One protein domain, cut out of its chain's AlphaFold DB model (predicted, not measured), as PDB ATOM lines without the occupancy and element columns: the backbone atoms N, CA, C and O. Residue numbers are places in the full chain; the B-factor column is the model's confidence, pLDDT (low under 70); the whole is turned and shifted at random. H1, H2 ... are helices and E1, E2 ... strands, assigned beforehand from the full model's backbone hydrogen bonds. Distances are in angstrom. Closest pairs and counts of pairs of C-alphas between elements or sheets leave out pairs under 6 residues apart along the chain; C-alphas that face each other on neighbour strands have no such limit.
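What this domain is: This is residues 169 to 292 of the 527 residues of the protein "Sld7_C domain-containing protein" of Phaffia rhodozyma (UniProt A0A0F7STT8). A single strongly twisted sheet of five strands folds back on itself, with E1 and E4 facing E6 and E2 across the hinge E5; helix H1 packs on one face and helix H2 on the other. E3 runs beside E6 outside the sheet order, and residues 197 to 202 stick out as a loop. The 124 printed residues hold two named helices and six named strands in the order H1 E1 E2 E3 H2 E4 E5 E6; the sheet order is E1 E4 E5 E6 E2, all antiparallel. The class is mixed, helices and strands. The whole is compact, with a radius of gyration of the C-alphas of 14.5 A and spans of 42 by 35 by 22 A.

Where its parts are: Find C-alpha 169 at (17.818, 37.397, -25.760), where H1 begins; it runs to residue 177. E1 follows over residues 184 to 192, 23.8 A long. Next come E2, residues 207 to 210, and E3, residues 215 to 219. H2 begins at C-alpha 224, at (19.024, 43.283, 1.759), and runs 15.1 A to residue 235. E4, residues 251 to 259, is 20.9 A long and bends by 74 degrees at residue 254. E5, residues 269 to 278, and E6, residues 281 to 291, are each 27.7 A long. E6 bends by 69 degrees at residue 288 and ends at C-alpha 291, at (34.538, 31.792, -22.335).

How they stand to each other: Begin with the sheet: E4, E5 and E6 form a meander, each strand the antiparallel neighbour of the one before, and E4 and E5, like E5 and E6, are a hairpin. Look for N 256 and O 272 at 2.9 A between E4 and E5, and N 275 and O 283 at 2.8 A between E5 and E6. The edge strand E1 is the antiparallel neighbour of E4, with N 188 and O 257 within hydrogen-bond range at 2.9 A, and the edge strand E2 is the antiparallel neighbour of E6, with N 208 and O 290 within hydrogen-bond range at 2.8 A. E6 is staggered, pairing with E5 over residues 281 to 288 and with E2 over 288 to 291. E3 pairs with no named strand; its closest C-alpha to E6 is that of Arg 216, 4.3 A from His 285. H1 is on the sheet at a height of 9.0 A, over E6 and across the strands at 86 degrees to E6 on the local plane; it is only just not over E5, on which 2 of its C-alphas fall. The closest C-alphas of H1 and E6, Ile 172 and Arg 288, are 6.8 A apart. H2 is on the opposite face at a height of 10.0 A, over E5 and only just over E4, on which 3 of its C-alphas fall; it runs across the strands at 68 degrees to E5 on the local plane. The closest C-alphas of H2 and E4, Leu 234 and Leu 254, are 5.9 A apart. In H1 and H2 every O i to N i+4 pair is within hydrogen-bond range.

The domain as a whole: The two C-alphas farthest apart, Gly 181 and Glu 200, are 44.9 A apart. The printed part has no cut. The links E1 to E2 and H2 to E4 are long. Mean pLDDT of the printed part is 85.5; it is under 70 at residues 196 to 204, 237, 239, 241 to 245 and 262 to 267.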
ATOM      1  N   ASP A 169      18.851  37.044 -26.751       88.00
ATOM      2  CA  ASP A 169      17.818  37.397 -25.760       88.00
ATOM      3  C   ASP A 169      16.610  36.426 -25.735       88.00
ATOM      4  O   ASP A 169      15.980  36.273 -24.687       88.00
ATOM      5  N   ILE A 170      16.259  35.787 -26.861       89.62
ATOM      6  CA  ILE A 170      15.186  34.778 -26.960       89.62
ATOM      7  C   ILE A 170      15.642  33.470 -26.320       89.62
ATOM      8  O   ILE A 170      14.902  32.917 -25.511       89.62
ATOM      9  N   GLU A 171      16.857  33.006 -26.624       90.31
ATOM     10  CA  GLU A 171      17.441  31.817 -25.991       90.31
ATOM     11  C   GLU A 171      17.518  32.002 -24.472       90.31
ATOM     12  O   GLU A 171      17.008  31.172 -23.728       90.31
ATOM     13  N   ILE A 172      18.051  33.143 -24.016       93.12
ATOM     14  CA  ILE A 172      18.113  33.522 -22.598       93.12
ATOM     15  C   ILE A 172      16.698  33.578 -21.998       93.12
ATOM     16  O   ILE A 172      16.479  33.086 -20.894       93.12
ATOM     17  N   SER A 173      15.708  34.124 -22.717       94.12
ATOM     18  CA  SER A 173      14.321  34.179 -22.229       94.12
ATOM     19  C   SER A 173      13.686  32.789 -22.079       94.12
ATOM     20  O   SER A 173      12.993  32.552 -21.093       94.12
ATOM     21  N   LEU A 174      13.929  31.869 -23.017       92.62
ATOM     22  CA  LEU A 174      13.432  30.488 -22.962       92.62
ATOM     23  C   LEU A 174      14.148  29.670 -21.881       92.62
ATOM     24  O   LEU A 174      13.496  28.957 -21.122       92.62
ATOM     25  N   ALA A 175      15.469  29.819 -21.770       92.19
ATOM     26  CA  ALA A 175      16.303  29.136 -20.784       92.19
ATOM     27  C   ALA A 175      16.034  29.615 -19.342       92.19
ATOM     28  O   ALA A 175      16.224  28.867 -18.389       92.19
ATOM     29  N   LEU A 176      15.535  30.842 -19.169       94.12
ATOM     30  CA  LEU A 176      15.025  31.334 -17.887       94.12
ATOM     31  C   LEU A 176      13.554  30.963 -17.644       94.12
ATOM     32  O   LEU A 176      13.151  30.824 -16.494       94.12
ATOM     33  N   GLU A 177      12.735  30.781 -18.684       94.12
ATOM     34  CA  GLU A 177      11.358  30.293 -18.521       94.12
ATOM     35  C   GLU A 177      11.307  28.790 -18.181       94.12
ATOM     36  O   GLU A 177      10.419  28.370 -17.437       94.12
ATOM     37  N   SER A 178      12.287  27.990 -18.621       92.44
ATOM     38  CA  SER A 178      12.424  26.573 -18.239       92.44
ATOM     39  C   SER A 178      12.836  26.354 -16.775       92.44
ATOM     40  O   SER A 178      12.642  25.260 -16.248       92.44
ATOM     41  N   LEU A 179      13.323  27.390 -16.077       92.50
ATOM     42  CA  LEU A 179      13.560  27.348 -14.629       92.50
ATOM     43  C   LEU A 179      12.265  27.330 -13.799       92.50
ATOM     44  O   LEU A 179      12.318  27.152 -12.582       92.50
ATOM     45  N   ARG A 180      11.089  27.570 -14.394       92.75
ATOM     46  CA  ARG A 180       9.825  27.620 -13.644       92.75
ATOM     47  C   ARG A 180       9.542  26.290 -12.944       92.75
ATOM     48  O   ARG A 180       9.451  25.248 -13.581       92.75
ATOM     49  N   GLY A 181       9.372  26.357 -11.625       93.12
ATOM     50  CA  GLY A 181       9.266  25.191 -10.740       93.12
ATOM     51  C   GLY A 181      10.536  24.926  -9.923       93.12
ATOM     52  O   GLY A 181      10.441  24.297  -8.874       93.12
ATOM     53  N   ARG A 182      11.697  25.463 -10.326       93.62
ATOM     54  CA  ARG A 182      12.918  25.489  -9.503       93.62
ATOM     55  C   ARG A 182      12.864  26.688  -8.540       93.62
ATOM     56  O   ARG A 182      12.628  27.802  -9.016       93.62
ATOM     57  N   PRO A 183      13.074  26.499  -7.222       95.50
ATOM     58  CA  PRO A 183      13.060  27.593  -6.245       95.50
ATOM     59  C   PRO A 183      14.344  28.434  -6.281       95.50
ATOM     60  O   PRO A 183      14.315  29.620  -5.951       95.50
ATOM     61  N   SER A 184      15.457  27.836  -6.703       95.44
ATOM     62  CA  SER A 184      16.789  28.430  -6.724       95.44
ATOM     63  C   SER A 184      17.466  28.325  -8.093       95.44
ATOM     64  O   SER A 184      17.051  27.554  -8.963       95.44
ATOM     65  N   VAL A 185      18.529  29.111  -8.268       95.00
ATOM     66  CA  VAL A 185      19.536  28.968  -9.330       95.00
ATOM     67  C   VAL A 185      20.936  29.025  -8.722       95.00
ATOM     68  O   VAL A 185      21.167  29.819  -7.811       95.00
ATOM     69  N   ARG A 186      21.877  28.209  -9.212       93.81
ATOM     70  CA  ARG A 186      23.226  28.101  -8.627       93.81
ATOM     71  C   ARG A 186      24.159  29.212  -9.087       93.81
ATOM     72  O   ARG A 186      24.271  29.479 -10.283       93.81
ATOM     73  N   LEU A 187      24.895  29.792  -8.141       94.81
ATOM     74  CA  LEU A 187      26.050  30.645  -8.396       94.81
ATOM     75  C   LEU A 187      27.180  29.820  -9.036       94.81
ATOM     76  O   LEU A 187      27.834  29.029  -8.361       94.81
ATOM     77  N   GLY A 188      27.439  30.039 -10.326       92.56
ATOM     78  CA  GLY A 188      28.549  29.408 -11.050       92.56
ATOM     79  C   GLY A 188      29.915  30.042 -10.755       92.56
ATOM     80  O   GLY A 188      30.944  29.413 -10.976       92.56
ATOM     81  N   GLY A 189      29.937  31.282 -10.252       93.19
ATOM     82  CA  GLY A 189      31.159  32.002  -9.887       93.19
ATOM     83  C   GLY A 189      31.100  33.498 -10.197       93.19
ATOM     84  O   GLY A 189      30.035  34.059 -10.461       93.19
ATOM     85  N   ILE A 190      32.264  34.146 -10.171       94.25
ATOM     86  CA  ILE A 190      32.470  35.539 -10.586       94.25
ATOM     87  C   ILE A 190      33.572  35.526 -11.643       94.25
ATOM     88  O   ILE A 190      34.616  34.920 -11.412       94.25
ATOM     89  N   VAL A 191      33.344  36.184 -12.778       93.62
ATOM     90  CA  VAL A 191      34.257  36.186 -13.933       93.62
ATOM     91  C   VAL A 191      34.512  37.595 -14.450       93.62
ATOM     92  O   VAL A 191      33.680  38.493 -14.280       93.62
ATOM     93  N   ARG A 192      35.661  37.782 -15.101       91.50
ATOM     94  CA  ARG A 192      36.032  39.003 -15.814       91.50
ATOM     95  C   ARG A 192      35.433  39.012 -17.215       91.50
ATOM     96  O   ARG A 192      35.810  38.222 -18.080       91.50
ATOM     97  N   ILE A 193      34.527  39.960 -17.421       91.38
ATOM     98  CA  ILE A 193      34.016  40.367 -18.726       91.38
ATOM     99  C   ILE A 193      35.015  41.369 -19.307       91.38
ATOM    100  O   ILE A 193      35.308  42.383 -18.673       91.38
ATOM    101  N   GLY A 194      35.504  41.109 -20.515       83.69
ATOM    102  CA  GLY A 194      36.377  42.024 -21.254       83.69
ATOM    103  C   GLY A 194      36.023  42.064 -22.737       83.69
ATOM    104  O   GLY A 194      35.174  41.291 -23.200       83.69
ATOM    105  N   LYS A 195      36.659  42.964 -23.492       77.06
ATOM    106  CA  LYS A 195      36.476  43.029 -24.943       77.06
ATOM    107  C   LYS A 195      37.424  42.067 -25.663       77.06
ATOM    108  O   LYS A 195      38.556  41.875 -25.229       77.06
ATOM    109  N   PRO A 196      37.016  41.506 -26.818       68.19
ATOM    110  CA  PRO A 196      37.908  40.699 -27.657       68.19
ATOM    111  C   PRO A 196      39.061  41.517 -28.278       68.19
ATOM    112  O   PRO A 196      39.990  40.934 -28.838       68.19
ATOM    113  N   THR A 197      38.985  42.850 -28.197       66.44
ATOM    114  CA  THR A 197      39.968  43.815 -28.709       66.44
ATOM    115  C   THR A 197      41.201  43.963 -27.814       66.44
ATOM    116  O   THR A 197      42.256  44.345 -28.311       66.44
ATOM    117  N   ASP A 198      41.096  43.650 -26.517       58.28
ATOM    118  CA  ASP A 198      42.116  43.952 -25.496       58.28
ATOM    119  C   ASP A 198      43.251  42.905 -25.464       58.28
ATOM    120  O   ASP A 198      43.617  42.370 -24.414       58.28
ATOM    121  N   GLN A 199      43.789  42.555 -26.634       56.59
ATOM    122  CA  GLN A 199      44.838  41.540 -26.752       56.59
ATOM    123  C   GLN A 199      46.202  42.070 -26.276       56.59
ATOM    124  O   GLN A 199      46.478  43.267 -26.304       56.59
ATOM    125  N   GLU A 200      47.053  41.150 -25.813       55.88
ATOM    126  CA  GLU A 200      48.468  41.363 -25.434       55.88
ATOM    127  C   GLU A 200      48.754  42.276 -24.214       55.88
ATOM    128  O   GLU A 200      49.905  42.384 -23.800       55.88
ATOM    129  N   GLY A 201      47.733  42.878 -23.589       56.59
ATOM    130  CA  GLY A 201      47.878  43.884 -22.525       56.59
ATOM    131  C   GLY A 201      48.261  43.389 -21.115       56.59
ATOM    132  O   GLY A 201      49.436  43.273 -20.773       56.59
ATOM    133  N   SER A 202      47.274  43.267 -20.212       52.72
ATOM    134  CA  SER A 202      47.545  43.269 -18.754       52.72
ATOM    135  C   SER A 202      46.563  42.476 -17.870       52.72
ATOM    136  O   SER A 202      46.607  42.576 -16.644       52.72
ATOM    137  N   GLY A 203      45.659  41.677 -18.441       61.09
ATOM    138  CA  GLY A 203      44.703  40.919 -17.632       61.09
ATOM    139  C   GLY A 203      44.089  39.730 -18.352       61.09
ATOM    140  O   GLY A 203      43.746  39.814 -19.526       61.09
ATOM    141  N   THR A 204      43.912  38.632 -17.620       69.25
ATOM    142  CA  THR A 204      43.122  37.488 -18.075       69.25
ATOM    143  C   THR A 204      41.668  37.927 -18.246       69.25
ATOM    144  O   THR A 204      41.031  38.361 -17.281       69.25
ATOM    145  N   ILE A 205      41.166  37.851 -19.478       72.69
ATOM    146  CA  ILE A 205      39.748  38.010 -19.804       72.69
ATOM    147  C   ILE A 205      39.160  36.607 -19.886       72.69
ATOM    148  O   ILE A 205      39.604  35.794 -20.696       72.69
ATOM    149  N   ASP A 206      38.176  36.320 -19.039       81.38
ATOM    150  CA  ASP A 206      37.654  34.962 -18.902       81.38
ATOM    151  C   ASP A 206      36.637  34.646 -20.016       81.38
ATOM    152  O   ASP A 206      36.619  33.531 -20.549       81.38
ATOM    153  N   GLY A 207      35.818  35.633 -20.417       87.81
ATOM    154  CA  GLY A 207      34.780  35.467 -21.437       87.81
ATOM    155  C   GLY A 207      34.166  36.760 -21.992       87.81
ATOM    156  O   GLY A 207      34.280  37.839 -21.408       87.81
ATOM    157  N   VAL A 208      33.468  36.617 -23.123       90.50
ATOM    158  CA  VAL A 208      32.607  37.638 -23.749       90.50
ATOM    159  C   VAL A 208      31.154  37.431 -23.297       90.50
ATOM    160  O   VAL A 208      30.746  36.317 -22.961       90.50
ATOM    161  N   VAL A 209      30.351  38.502 -23.303       92.19
ATOM    162  CA  VAL A 209      28.909  38.445 -23.001       92.19
ATOM    163  C   VAL A 209      28.060  38.782 -24.222       92.19
ATOM    164  O   VAL A 209      28.027  39.931 -24.679       92.19
ATOM    165  N   GLU A 210      27.319  37.781 -24.689       91.88
ATOM    166  CA  GLU A 210      26.335  37.877 -25.763       91.88
ATOM    167  C   GLU A 210      24.944  38.249 -25.224       91.88
ATOM    168  O   GLU A 210      24.521  37.804 -24.154       91.88
ATOM    169  N   GLY A 211      24.203  39.043 -25.999       86.62
ATOM    170  CA  GLY A 211      22.864  39.531 -25.651       86.62
ATOM    171  C   GLY A 211      22.718  41.026 -25.921       86.62
ATOM    172  O   GLY A 211      23.688  41.777 -25.844       86.62
ATOM    173  N   GLN A 212      21.497  41.484 -26.217       84.38
ATOM    174  CA  GLN A 212      21.202  42.922 -26.330       84.38
ATOM    175  C   GLN A 212      20.748  43.515 -24.984       84.38
ATOM    176  O   GLN A 212      20.459  44.708 -24.886       84.38
ATOM    177  N   GLY A 213      20.694  42.692 -23.930       85.94
ATOM    178  CA  GLY A 213      20.305  43.095 -22.583       85.94
ATOM    179  C   GLY A 213      18.798  43.310 -22.429       85.94
ATOM    180  O   GLY A 213      18.391  44.063 -21.540       85.94
ATOM    181  N   LYS A 214      17.961  42.675 -23.270       92.75
ATOM    182  CA  LYS A 214      16.491  42.765 -23.144       92.75
ATOM    183  C   LYS A 214      15.983  42.105 -21.860       92.75
ATOM    184  O   LYS A 214      14.954  42.516 -21.325       92.75
ATOM    185  N   VAL A 215      16.712  41.112 -21.349       95.62
ATOM    186  CA  VAL A 215      16.465  40.513 -20.034       95.62
ATOM    187  C   VAL A 215      17.197  41.308 -18.956       95.62
ATOM    188  O   VAL A 215      18.405  41.545 -19.042       95.62
ATOM    189  N   ARG A 216      16.455  41.703 -17.919       96.25
ATOM    190  CA  ARG A 216      16.975  42.364 -16.720       96.25
ATOM    191  C   ARG A 216      16.777  41.501 -15.482       96.25
ATOM    192  O   ARG A 216      15.819  40.733 -15.390       96.25
ATOM    193  N   LEU A 217      17.669  41.682 -14.516       97.12
ATOM    194  CA  LEU A 217      17.513  41.175 -13.160       97.12
ATOM    195  C   LEU A 217      16.888  42.264 -12.278       97.12
ATOM    196  O   LEU A 217      17.378  43.390 -12.207       97.12
ATOM    197  N   TYR A 218      15.824  41.901 -11.575       97.12
ATOM    198  CA  TYR A 218      15.230  42.672 -10.495       97.12
ATOM    199  C   TYR A 218      15.656  42.083  -9.143       97.12
ATOM    200  O   TYR A 218      15.706  40.862  -8.984       97.12
ATOM    201  N   THR A 219      15.933  42.955  -8.172       96.88
ATOM    202  CA  THR A 219      16.143  42.581  -6.765       96.88
ATOM    203  C   THR A 219      15.052  43.212  -5.909       96.88
ATOM    204  O   THR A 219      14.760  44.403  -6.055       96.88
ATOM    205  N   ASP A 220      14.451  42.404  -5.039       96.56
ATOM    206  CA  ASP A 220      13.458  42.833  -4.058       96.56
ATOM    207  C   ASP A 220      14.135  43.727  -2.998       96.56
ATOM    208  O   ASP A 220      15.064  43.266  -2.323       96.56
ATOM    209  N   PRO A 221      13.710  44.994  -2.818       94.75
ATOM    210  CA  PRO A 221      14.269  45.878  -1.792       94.75
ATOM    211  C   PRO A 221      14.132  45.327  -0.363       94.75
ATOM    212  O   PRO A 221      14.893  45.720   0.520       94.75
ATOM    213  N   SER A 222      13.195  44.399  -0.142       96.75
ATOM    214  CA  SER A 222      12.965  43.711   1.135       96.75
ATOM    215  C   SER A 222      14.043  42.670   1.465       96.75
ATOM    216  O   SER A 222      14.100  42.187   2.594       96.75
ATOM    217  N   CYS A 223      14.900  42.315   0.499       97.56
ATOM    218  CA  CYS A 223      15.918  41.268   0.604       97.56
ATOM    219  C   CYS A 223      17.339  41.880   0.618       97.56
ATOM    220  O   CYS A 223      18.096  41.749  -0.352       97.56
ATOM    221  N   PRO A 224      17.764  42.542   1.717       96.75
ATOM    222  CA  PRO A 224      19.024  43.283   1.759       96.75
ATOM    223  C   PRO A 224      20.262  42.394   1.583       96.75
ATOM    224  O   PRO A 224      21.313  42.902   1.197       96.75
ATOM    225  N   LEU A 225      20.170  41.083   1.835       97.12
ATOM    226  CA  LEU A 225      21.285  40.152   1.639       97.12
ATOM    227  C   LEU A 225      21.653  40.013   0.155       97.12
ATOM    228  O   LEU A 225      22.818  40.208  -0.191       97.12
ATOM    229  N   VAL A 226      20.680  39.768  -0.735       97.00
ATOM    230  CA  VAL A 226      20.959  39.634  -2.178       97.00
ATOM    231  C   VAL A 226      21.359  40.969  -2.806       97.00
ATOM    232  O   VAL A 226      22.285  41.025  -3.615       97.00
ATOM    233  N   HIS A 227      20.747  42.066  -2.350       95.31
ATOM    234  CA  HIS A 227      21.111  43.421  -2.759       95.31
ATOM    235  C   HIS A 227      22.561  43.763  -2.367       95.31
ATOM    236  O   HIS A 227      23.336  44.228  -3.204       95.31
ATOM    237  N   ASN A 228      22.968  43.482  -1.122       96.00
ATOM    238  CA  ASN A 228      24.342  43.706  -0.661       96.00
ATOM    239  C   ASN A 228      25.353  42.747  -1.304       96.00
ATOM    240  O   ASN A 228      26.477  43.170  -1.569       96.00
ATOM    241  N   PHE A 229      24.976  41.496  -1.592       96.19
ATOM    242  CA  PHE A 229      25.818  40.556  -2.338       96.19
ATOM    243  C   PHE A 229      26.102  41.078  -3.751       96.19
ATOM    244  O   PHE A 229      27.260  41.279  -4.108       96.19
ATOM    245  N   ILE A 230      25.063  41.396  -4.530       95.69
ATOM    246  CA  ILE A 230      25.214  41.892  -5.907       95.69
ATOM    247  C   ILE A 230      25.967  43.231  -5.927       95.69
ATOM    248  O   ILE A 230      26.884  43.412  -6.729       95.69
ATOM    249  N   LYS A 231      25.666  44.144  -4.991       92.94
ATOM    250  CA  LYS A 231      26.405  45.406  -4.812       92.94
ATOM    251  C   LYS A 231      27.881  45.175  -4.470       92.94
ATOM    252  O   LYS A 231      28.736  45.907  -4.964       92.94
ATOM    253  N   ARG A 232      28.203  44.157  -3.665       93.88
ATOM    254  CA  ARG A 232      29.589  43.781  -3.361       93.88
ATOM    255  C   ARG A 232      30.318  43.305  -4.616       93.88
ATOM    256  O   ARG A 232      31.352  43.879  -4.930       93.88
ATOM    257  N   GLN A 233      29.763  42.346  -5.360       93.81
ATOM    258  CA  GLN A 233      30.474  41.762  -6.507       93.81
ATOM    259  C   GLN A 233      30.554  42.693  -7.730       93.81
ATOM    260  O   GLN A 233      31.577  42.714  -8.406       93.81
ATOM    261  N   LEU A 234      29.503  43.473  -8.024       91.88
ATOM    262  CA  LEU A 234      29.430  44.274  -9.258       91.88
ATOM    263  C   LEU A 234      29.795  45.759  -9.089       91.88
ATOM    264  O   LEU A 234      30.048  46.422 -10.093       91.88
ATOM    265  N   ILE A 235      29.789  46.308  -7.864       83.12
ATOM    266  CA  ILE A 235      29.900  47.767  -7.637       83.12
ATOM    267  C   ILE A 235      31.110  48.142  -6.759       83.12
ATOM    268  O   ILE A 235      31.629  49.252  -6.888       83.12
ATOM    269  N   GLN A 236      31.655  47.241  -5.928       79.69
ATOM    270  CA  GLN A 236      32.942  47.516  -5.254       79.69
ATOM    271  C   GLN A 236      34.147  47.481  -6.206       79.69
ATOM    272  O   GLN A 236      35.170  48.095  -5.906       79.69
ATOM    273  N   SER A 237      34.017  46.817  -7.357       68.00
ATOM    274  CA  SER A 237      34.907  46.999  -8.508       68.00
ATOM    275  C   SER A 237      34.801  48.435  -9.031       68.00
ATOM    276  O   SER A 237      35.777  49.176  -8.956       68.00
ATOM    277  N   TRP A 238      33.595  48.849  -9.445       71.19
ATOM    278  CA  TRP A 238      33.286  50.179  -9.997       71.19
ATOM    279  C   TRP A 238      33.819  51.332  -9.137       71.19
ATOM    280  O   TRP A 238      34.474  52.251  -9.628       71.19
ATOM    281  N   SER A 239      33.569  51.282  -7.827       65.62
ATOM    282  CA  SER A 239      33.783  52.416  -6.920       65.62
ATOM    283  C   SER A 239      35.239  52.887  -6.763       65.62
ATOM    284  O   SER A 239      35.448  53.904  -6.103       65.62
ATOM    285  N   LYS A 240      36.238  52.176  -7.303       70.38
ATOM    286  CA  LYS A 240      37.656  52.565  -7.184       70.38
ATOM    287  C   LYS A 240      38.093  53.621  -8.198       70.38
ATOM    288  O   LYS A 240      38.909  54.460  -7.847       70.38
ATOM    289  N   ASN A 241      37.546  53.579  -9.412       66.12
ATOM    290  CA  ASN A 241      37.680  54.612 -10.440       66.12
ATOM    291  C   ASN A 241      36.544  54.402 -11.457       66.12
ATOM    292  O   ASN A 241      36.533  53.364 -12.121       66.12
ATOM    293  N   PRO A 242      35.596  55.343 -11.631       65.62
ATOM    294  CA  PRO A 242      34.450  55.145 -12.526       65.62
ATOM    295  C   PRO A 242      34.835  55.069 -14.012       65.62
ATOM    296  O   PRO A 242      34.033  54.595 -14.809       65.62
ATOM    297  N   ASN A 243      36.050  55.501 -14.370       67.19
ATOM    298  CA  ASN A 243      36.582  55.442 -15.733       67.19
ATOM    299  C   ASN A 243      37.362  54.141 -16.017       67.19
ATOM    300  O   ASN A 243      37.410  53.717 -17.163       67.19
ATOM    301  N   ASP A 244      37.941  53.494 -14.997       66.12
ATOM    302  CA  ASP A 244      38.798  52.299 -15.168       66.12
ATOM    303  C   ASP A 244      38.006  50.982 -15.157       66.12
ATOM    304  O   ASP A 244      38.579  49.911 -15.333       66.12
ATOM    305  N   THR A 245      36.711  51.038 -14.839       63.84
ATOM    306  CA  THR A 245      35.926  49.888 -14.341       63.84
ATOM    307  C   THR A 245      34.662  49.597 -15.146       63.84
ATOM    308  O   THR A 245      33.978  48.592 -14.909       63.84
ATOM    309  N   VAL A 246      34.360  50.478 -16.097       72.00
ATOM    310  CA  VAL A 246      33.184  50.447 -16.958       72.00
ATOM    311  C   VAL A 246      33.676  50.378 -18.398       72.00
ATOM    312  O   VAL A 246      34.393  51.264 -18.850       72.00
ATOM    313  N   ASP A 247      33.307  49.317 -19.109       77.69
ATOM    314  CA  ASP A 247      33.559  49.192 -20.547       77.69
ATOM    315  C   ASP A 247      32.801  50.290 -21.328       77.69
ATOM    316  O   ASP A 247      31.765  50.758 -20.861       77.69
ATOM    317  N   GLU A 248      33.252  50.671 -22.529       79.88
ATOM    318  CA  GLU A 248      32.655  51.749 -23.352       79.88
ATOM    319  C   GLU A 248      31.142  51.549 -23.602       79.88
ATOM    320  O   GLU A 248      30.387  52.511 -23.720       79.88
ATOM    321  N   ASP A 249      30.676  50.292 -23.614       84.69
ATOM    322  CA  ASP A 249      29.257  49.909 -23.689       84.69
ATOM    323  C   ASP A 249      28.427  50.303 -22.444       84.69
ATOM    324  O   ASP A 249      27.204  50.103 -22.411       84.69
ATOM    325  N   GLY A 250      29.086  50.777 -21.389       89.81
ATOM    326  CA  GLY A 250      28.558  50.990 -20.047       89.81
ATOM    327  C   GLY A 250      28.601  49.752 -19.140       89.81
ATOM    328  O   GLY A 250      27.945  49.776 -18.104       89.81
ATOM    329  N   ARG A 251      29.272  48.646 -19.503       91.44
ATOM    330  CA  ARG A 251      29.184  47.355 -18.769       91.44
ATOM    331  C   ARG A 251      30.174  47.267 -17.600       91.44
ATOM    332  O   ARG A 251      31.286  47.771 -17.699       91.44
ATOM    333  N   THR A 252      29.815  46.554 -16.531       92.38
ATOM    334  CA  THR A 252      30.764  46.178 -15.466       92.38
ATOM    335  C   THR A 252      31.765  45.131 -15.953       92.38
ATOM    336  O   THR A 252      31.367  44.112 -16.510       92.38
ATOM    337  N   GLN A 253      33.052  45.322 -15.646       90.19
ATOM    338  CA  GLN A 253      34.120  44.341 -15.919       90.19
ATOM    339  C   GLN A 253      33.978  43.012 -15.161       90.19
ATOM    340  O   GLN A 253      34.629  42.032 -15.504       90.19
ATOM    341  N   LEU A 254      33.160  42.962 -14.108       92.75
ATOM    342  CA  LEU A 254      32.804  41.715 -13.432       92.75
ATOM    343  C   LEU A 254      31.372  41.323 -13.783       92.75
ATOM    344  O   LEU A 254      30.496  42.185 -13.901       92.75
ATOM    345  N   GLY A 255      31.142  40.018 -13.882       94.75
ATOM    346  CA  GLY A 255      29.814  39.424 -13.928       94.75
ATOM    347  C   GLY A 255      29.699  38.212 -13.008       94.75
ATOM    348  O   GLY A 255      30.691  37.569 -12.664       94.75
ATOM    349  N   ILE A 256      28.470  37.918 -12.592       96.12
ATOM    350  CA  ILE A 256      28.121  36.782 -11.732       96.12
ATOM    351  C   ILE A 256      27.581  35.673 -12.639       96.12
ATOM    352  O   ILE A 256      26.541  35.869 -13.272       96.12
ATOM    353  N   LEU A 257      28.267  34.530 -12.711       95.25
ATOM    354  CA  LEU A 257      27.785  33.370 -13.465       95.25
ATOM    355  C   LEU A 257      26.642  32.674 -12.727       95.25
ATOM    356  O   LEU A 257      26.678  32.521 -11.505       95.25
ATOM    357  N   ILE A 258      25.659  32.193 -13.487       95.06
ATOM    358  CA  ILE A 258      24.559  31.363 -13.000       95.06
ATOM    359  C   ILE A 258      24.421  30.115 -13.873       95.06
ATOM    360  O   ILE A 258      24.321  30.212 -15.098       95.06
ATOM    361  N   GLY A 259      24.371  28.954 -13.214       91.75
ATOM    362  CA  GLY A 259      24.048  27.669 -13.829       91.75
ATOM    363  C   GLY A 259      22.542  27.393 -13.811       91.75
ATOM    364  O   GLY A 259      21.865  27.649 -12.813       91.75
ATOM    365  N   LEU A 260      22.019  26.851 -14.915       88.19
ATOM    366  CA  LEU A 260      20.591  26.531 -15.087       88.19
ATOM    367  C   LEU A 260      20.203  25.087 -14.713       88.19
ATOM    368  O   LEU A 260      19.030  24.725 -14.809       88.19
ATOM    369  N   GLY A 261      21.171  24.255 -14.323       76.38
ATOM    370  CA  GLY A 261      20.989  22.817 -14.121       76.38
ATOM    371  C   GLY A 261      21.643  22.287 -12.849       76.38
ATOM    372  O   GLY A 261      22.430  22.973 -12.198       76.38
ATOM    373  N   ASP A 262      21.295  21.046 -12.512       66.75
ATOM    374  CA  ASP A 262      21.853  20.334 -11.360       66.75
ATOM    375  C   ASP A 262      23.133  19.558 -11.689       66.75
ATOM    376  O   ASP A 262      23.967  19.358 -10.807       66.75
ATOM    377  N   GLU A 263      23.290  19.151 -12.951       56.94
ATOM    378  CA  GLU A 263      24.408  18.355 -13.452       56.94
ATOM    379  C   GLU A 263      25.333  19.221 -14.322       56.94
ATOM    380  O   GLU A 263      24.950  19.645 -15.409       56.94
ATOM    381  N   THR A 264      26.535  19.457 -13.784       61.84
ATOM    382  CA  THR A 264      27.697  20.193 -14.332       61.84
ATOM    383  C   THR A 264      27.472  21.632 -14.836       61.84
ATOM    384  O   THR A 264      26.369  22.108 -15.091       61.84
ATOM    385  N   LEU A 265      28.568  22.398 -14.914       60.22
ATOM    386  CA  LEU A 265      28.560  23.832 -15.251       60.22
ATOM    387  C   LEU A 265      28.555  24.091 -16.773       60.22
ATOM    388  O   LEU A 265      28.764  25.218 -17.218       60.22
ATOM    389  N   ASP A 266      28.337  23.052 -17.579       61.81
ATOM    390  CA  ASP A 266      28.653  23.064 -19.011       61.81
ATOM    391  C   ASP A 266      27.444  23.422 -19.894       61.81
ATOM    392  O   ASP A 266      27.604  23.981 -20.979       61.81
ATOM    393  N   CYS A 267      26.220  23.118 -19.445       59.47
ATOM    394  CA  CYS A 267      25.040  23.108 -20.318       59.47
ATOM    395  C   CYS A 267      24.487  24.493 -20.688       59.47
ATOM    396  O   CYS A 267      23.899  24.649 -21.759       59.47
ATOM    397  N   THR A 268      24.605  25.502 -19.817       73.44
ATOM    398  CA  THR A 268      24.280  26.903 -20.158       73.44
ATOM    399  C   THR A 268      24.816  27.856 -19.090       73.44
ATOM    400  O   THR A 268      24.299  27.899 -17.975       73.44
ATOM    401  N   ASN A 269      25.822  28.658 -19.445       86.38
ATOM    402  CA  ASN A 269      26.337  29.716 -18.580       86.38
ATOM    403  C   ASN A 269      25.606  31.030 -18.878       86.38
ATOM    404  O   ASN A 269      25.859  31.680 -19.897       86.38
ATOM    405  N   LEU A 270      24.694  31.421 -17.987       94.62
ATOM    406  CA  LEU A 270      24.161  32.783 -17.964       94.62
ATOM    407  C   LEU A 270      25.035  33.669 -17.080       94.62
ATOM    408  O   LEU A 270      25.695  33.192 -16.158       94.62
ATOM    409  N   ILE A 271      25.014  34.973 -17.342       95.94
ATOM    410  CA  ILE A 271      25.805  35.948 -16.591       95.94
ATOM    411  C   ILE A 271      24.991  37.195 -16.264       95.94
ATOM    412  O   ILE A 271      24.416  37.829 -17.150       95.94
ATOM    413  N   ILE A 272      24.956  37.554 -14.980       96.56
ATOM    414  CA  ILE A 272      24.456  38.849 -14.516       96.56
ATOM    415  C   ILE A 272      25.600  39.854 -14.605       96.56
ATOM    416  O   ILE A 272      26.671  39.620 -14.047       96.56
ATOM    417  N   TYR A 273      25.346  41.002 -15.221       96.06
ATOM    418  CA  TYR A 273      26.275  42.130 -15.250       96.06
ATOM    419  C   TYR A 273      25.533  43.446 -15.006       96.06
ATOM    420  O   TYR A 273      24.331  43.569 -15.257       96.06
ATOM    421  N   GLY A 274      26.243  44.445 -14.484       94.94
ATOM    422  CA  GLY A 274      25.734  45.805 -14.390       94.94
ATOM    423  C   GLY A 274      25.920  46.540 -15.715       94.94
ATOM    424  O   GLY A 274      26.917  46.342 -16.409       94.94
ATOM    425  N   ARG A 275      24.979  47.423 -16.053       93.12
ATOM    426  CA  ARG A 275      25.139  48.412 -17.119       93.12
ATOM    427  C   ARG A 275      24.807  49.809 -16.605       93.12
ATOM    428  O   ARG A 275      23.766  50.016 -15.989       93.12
ATOM    429  N   SER A 276      25.683  50.766 -16.881       90.81
ATOM    430  CA  SER A 276      25.430  52.192 -16.721       90.81
ATOM    431  C   SER A 276      24.315  52.613 -17.675       90.81
ATOM    432  O   SER A 276      24.481  52.544 -18.892       90.81
ATOM    433  N   SER A 277      23.171  53.034 -17.135       84.56
ATOM    434  CA  SER A 277      22.130  53.708 -17.926       84.56
ATOM    435  C   SER A 277      22.246  55.232 -17.846       84.56
ATOM    436  O   SER A 277      21.668  55.919 -18.680       84.56
ATOM    437  N   ASN A 278      22.925  55.734 -16.812       79.06
ATOM    438  CA  ASN A 278      23.256  57.126 -16.503       79.06
ATOM    439  C   ASN A 278      24.383  57.099 -15.451       79.06
ATOM    440  O   ASN A 278      24.535  56.092 -14.760       79.06
ATOM    441  N   SER A 279      25.101  58.210 -15.249       72.94
ATOM    442  CA  SER A 279      26.293  58.328 -14.376       72.94
ATOM    443  C   SER A 279      26.178  57.770 -12.946       72.94
ATOM    444  O   SER A 279      27.202  57.503 -12.317       72.94
ATOM    445  N   HIS A 280      24.961  57.599 -12.418       80.88
ATOM    446  CA  HIS A 280      24.693  57.113 -11.057       80.88
ATOM    447  C   HIS A 280      23.642  55.987 -10.990       80.88
ATOM    448  O   HIS A 280      23.163  55.669  -9.901       80.88
ATOM    449  N   ILE A 281      23.231  55.406 -12.130       89.06
ATOM    450  CA  ILE A 281      22.194  54.360 -12.175       89.06
ATOM    451  C   ILE A 281      22.692  53.145 -12.952       89.06
ATOM    452  O   ILE A 281      22.832  53.170 -14.177       89.06
ATOM    453  N   ILE A 282      22.876  52.060 -12.204       91.38
ATOM    454  CA  ILE A 282      23.275  50.747 -12.697       91.38
ATOM    455  C   ILE A 282      22.019  49.889 -12.854       91.38
ATOM    456  O   ILE A 282      21.346  49.591 -11.865       91.38
ATOM    457  N   THR A 283      21.700  49.481 -14.081       94.19
ATOM    458  CA  THR A 283      20.687  48.457 -14.358       94.19
ATOM    459  C   THR A 283      21.350  47.086 -14.436       94.19
ATOM    460  O   THR A 283      22.419  46.940 -15.020       94.19
ATOM    461  N   LEU A 284      20.732  46.065 -13.841       96.25
ATOM    462  CA  LEU A 284      21.249  44.695 -13.877       96.25
ATOM    463  C   LEU A 284      20.672  43.966 -15.096       96.25
ATOM    464  O   LEU A 284      19.453  43.887 -15.257       96.25
ATOM    465  N   HIS A 285      21.543  43.434 -15.948       96.38
ATOM    466  CA  HIS A 285      21.192  42.713 -17.172       96.38
ATOM    467  C   HIS A 285      21.627  41.252 -17.087       96.38
ATOM    468  O   HIS A 285      22.527  40.913 -16.318       96.38
ATOM    469  N   VAL A 286      20.987  40.399 -17.890       96.31
ATOM    470  CA  VAL A 286      21.388  38.997 -18.071       96.31
ATOM    471  C   VAL A 286      21.816  38.777 -19.516       96.31
ATOM    472  O   VAL A 286      21.104  39.170 -20.441       96.31
ATOM    473  N   GLY A 287      22.975  38.147 -19.693       95.31
ATOM    474  CA  GLY A 287      23.514  37.721 -20.982       95.31
ATOM    475  C   GLY A 287      23.840  36.227 -21.004       95.31
ATOM    476  O   GLY A 287      23.762  35.542 -19.979       95.31
ATOM    477  N   ARG A 288      24.244  35.740 -22.176       93.94
ATOM    478  CA  ARG A 288      24.880  34.433 -22.379       93.94
ATOM    479  C   ARG A 288      26.394  34.630 -22.294       93.94
ATOM    480  O   ARG A 288      26.931  35.552 -22.905       93.94
ATOM    481  N   TYR A 289      27.073  33.801 -21.511       93.19
ATOM    482  CA  TYR A 289      28.522  33.868 -21.334       93.19
ATOM    483  C   TYR A 289      29.234  32.911 -22.291       93.19
ATOM    484  O   TYR A 289      28.873  31.737 -22.380       93.19
ATOM    485  N   VAL A 290      30.260  33.413 -22.977       91.56
ATOM    486  CA  VAL A 290      31.108  32.640 -23.890       91.56
ATOM    487  C   VAL A 290      32.562  32.765 -23.422       91.56
ATOM    488  O   VAL A 290      33.153  33.834 -23.591       91.56
ATOM    489  N   PRO A 291      33.156  31.726 -22.804       90.06
ATOM    490  CA  PRO A 291      34.538  31.792 -22.335       90.06
ATOM    491  C   PRO A 291      35.521  31.882 -23.511       90.06
ATOM    492  O   PRO A 291      35.382  31.150 -24.490       90.06
ATOM    493  N   LEU A 292      36.563  32.717 -23.406       84.00
ATOM    494  CA  LEU A 292      37.597  32.834 -24.457       84.00
ATOM    495  C   LEU A 292      38.410  31.534 -24.619       84.00
ATOM    496  O   LEU A 292      38.926  31.243 -25.696       84.00
TER     497      LEU A 292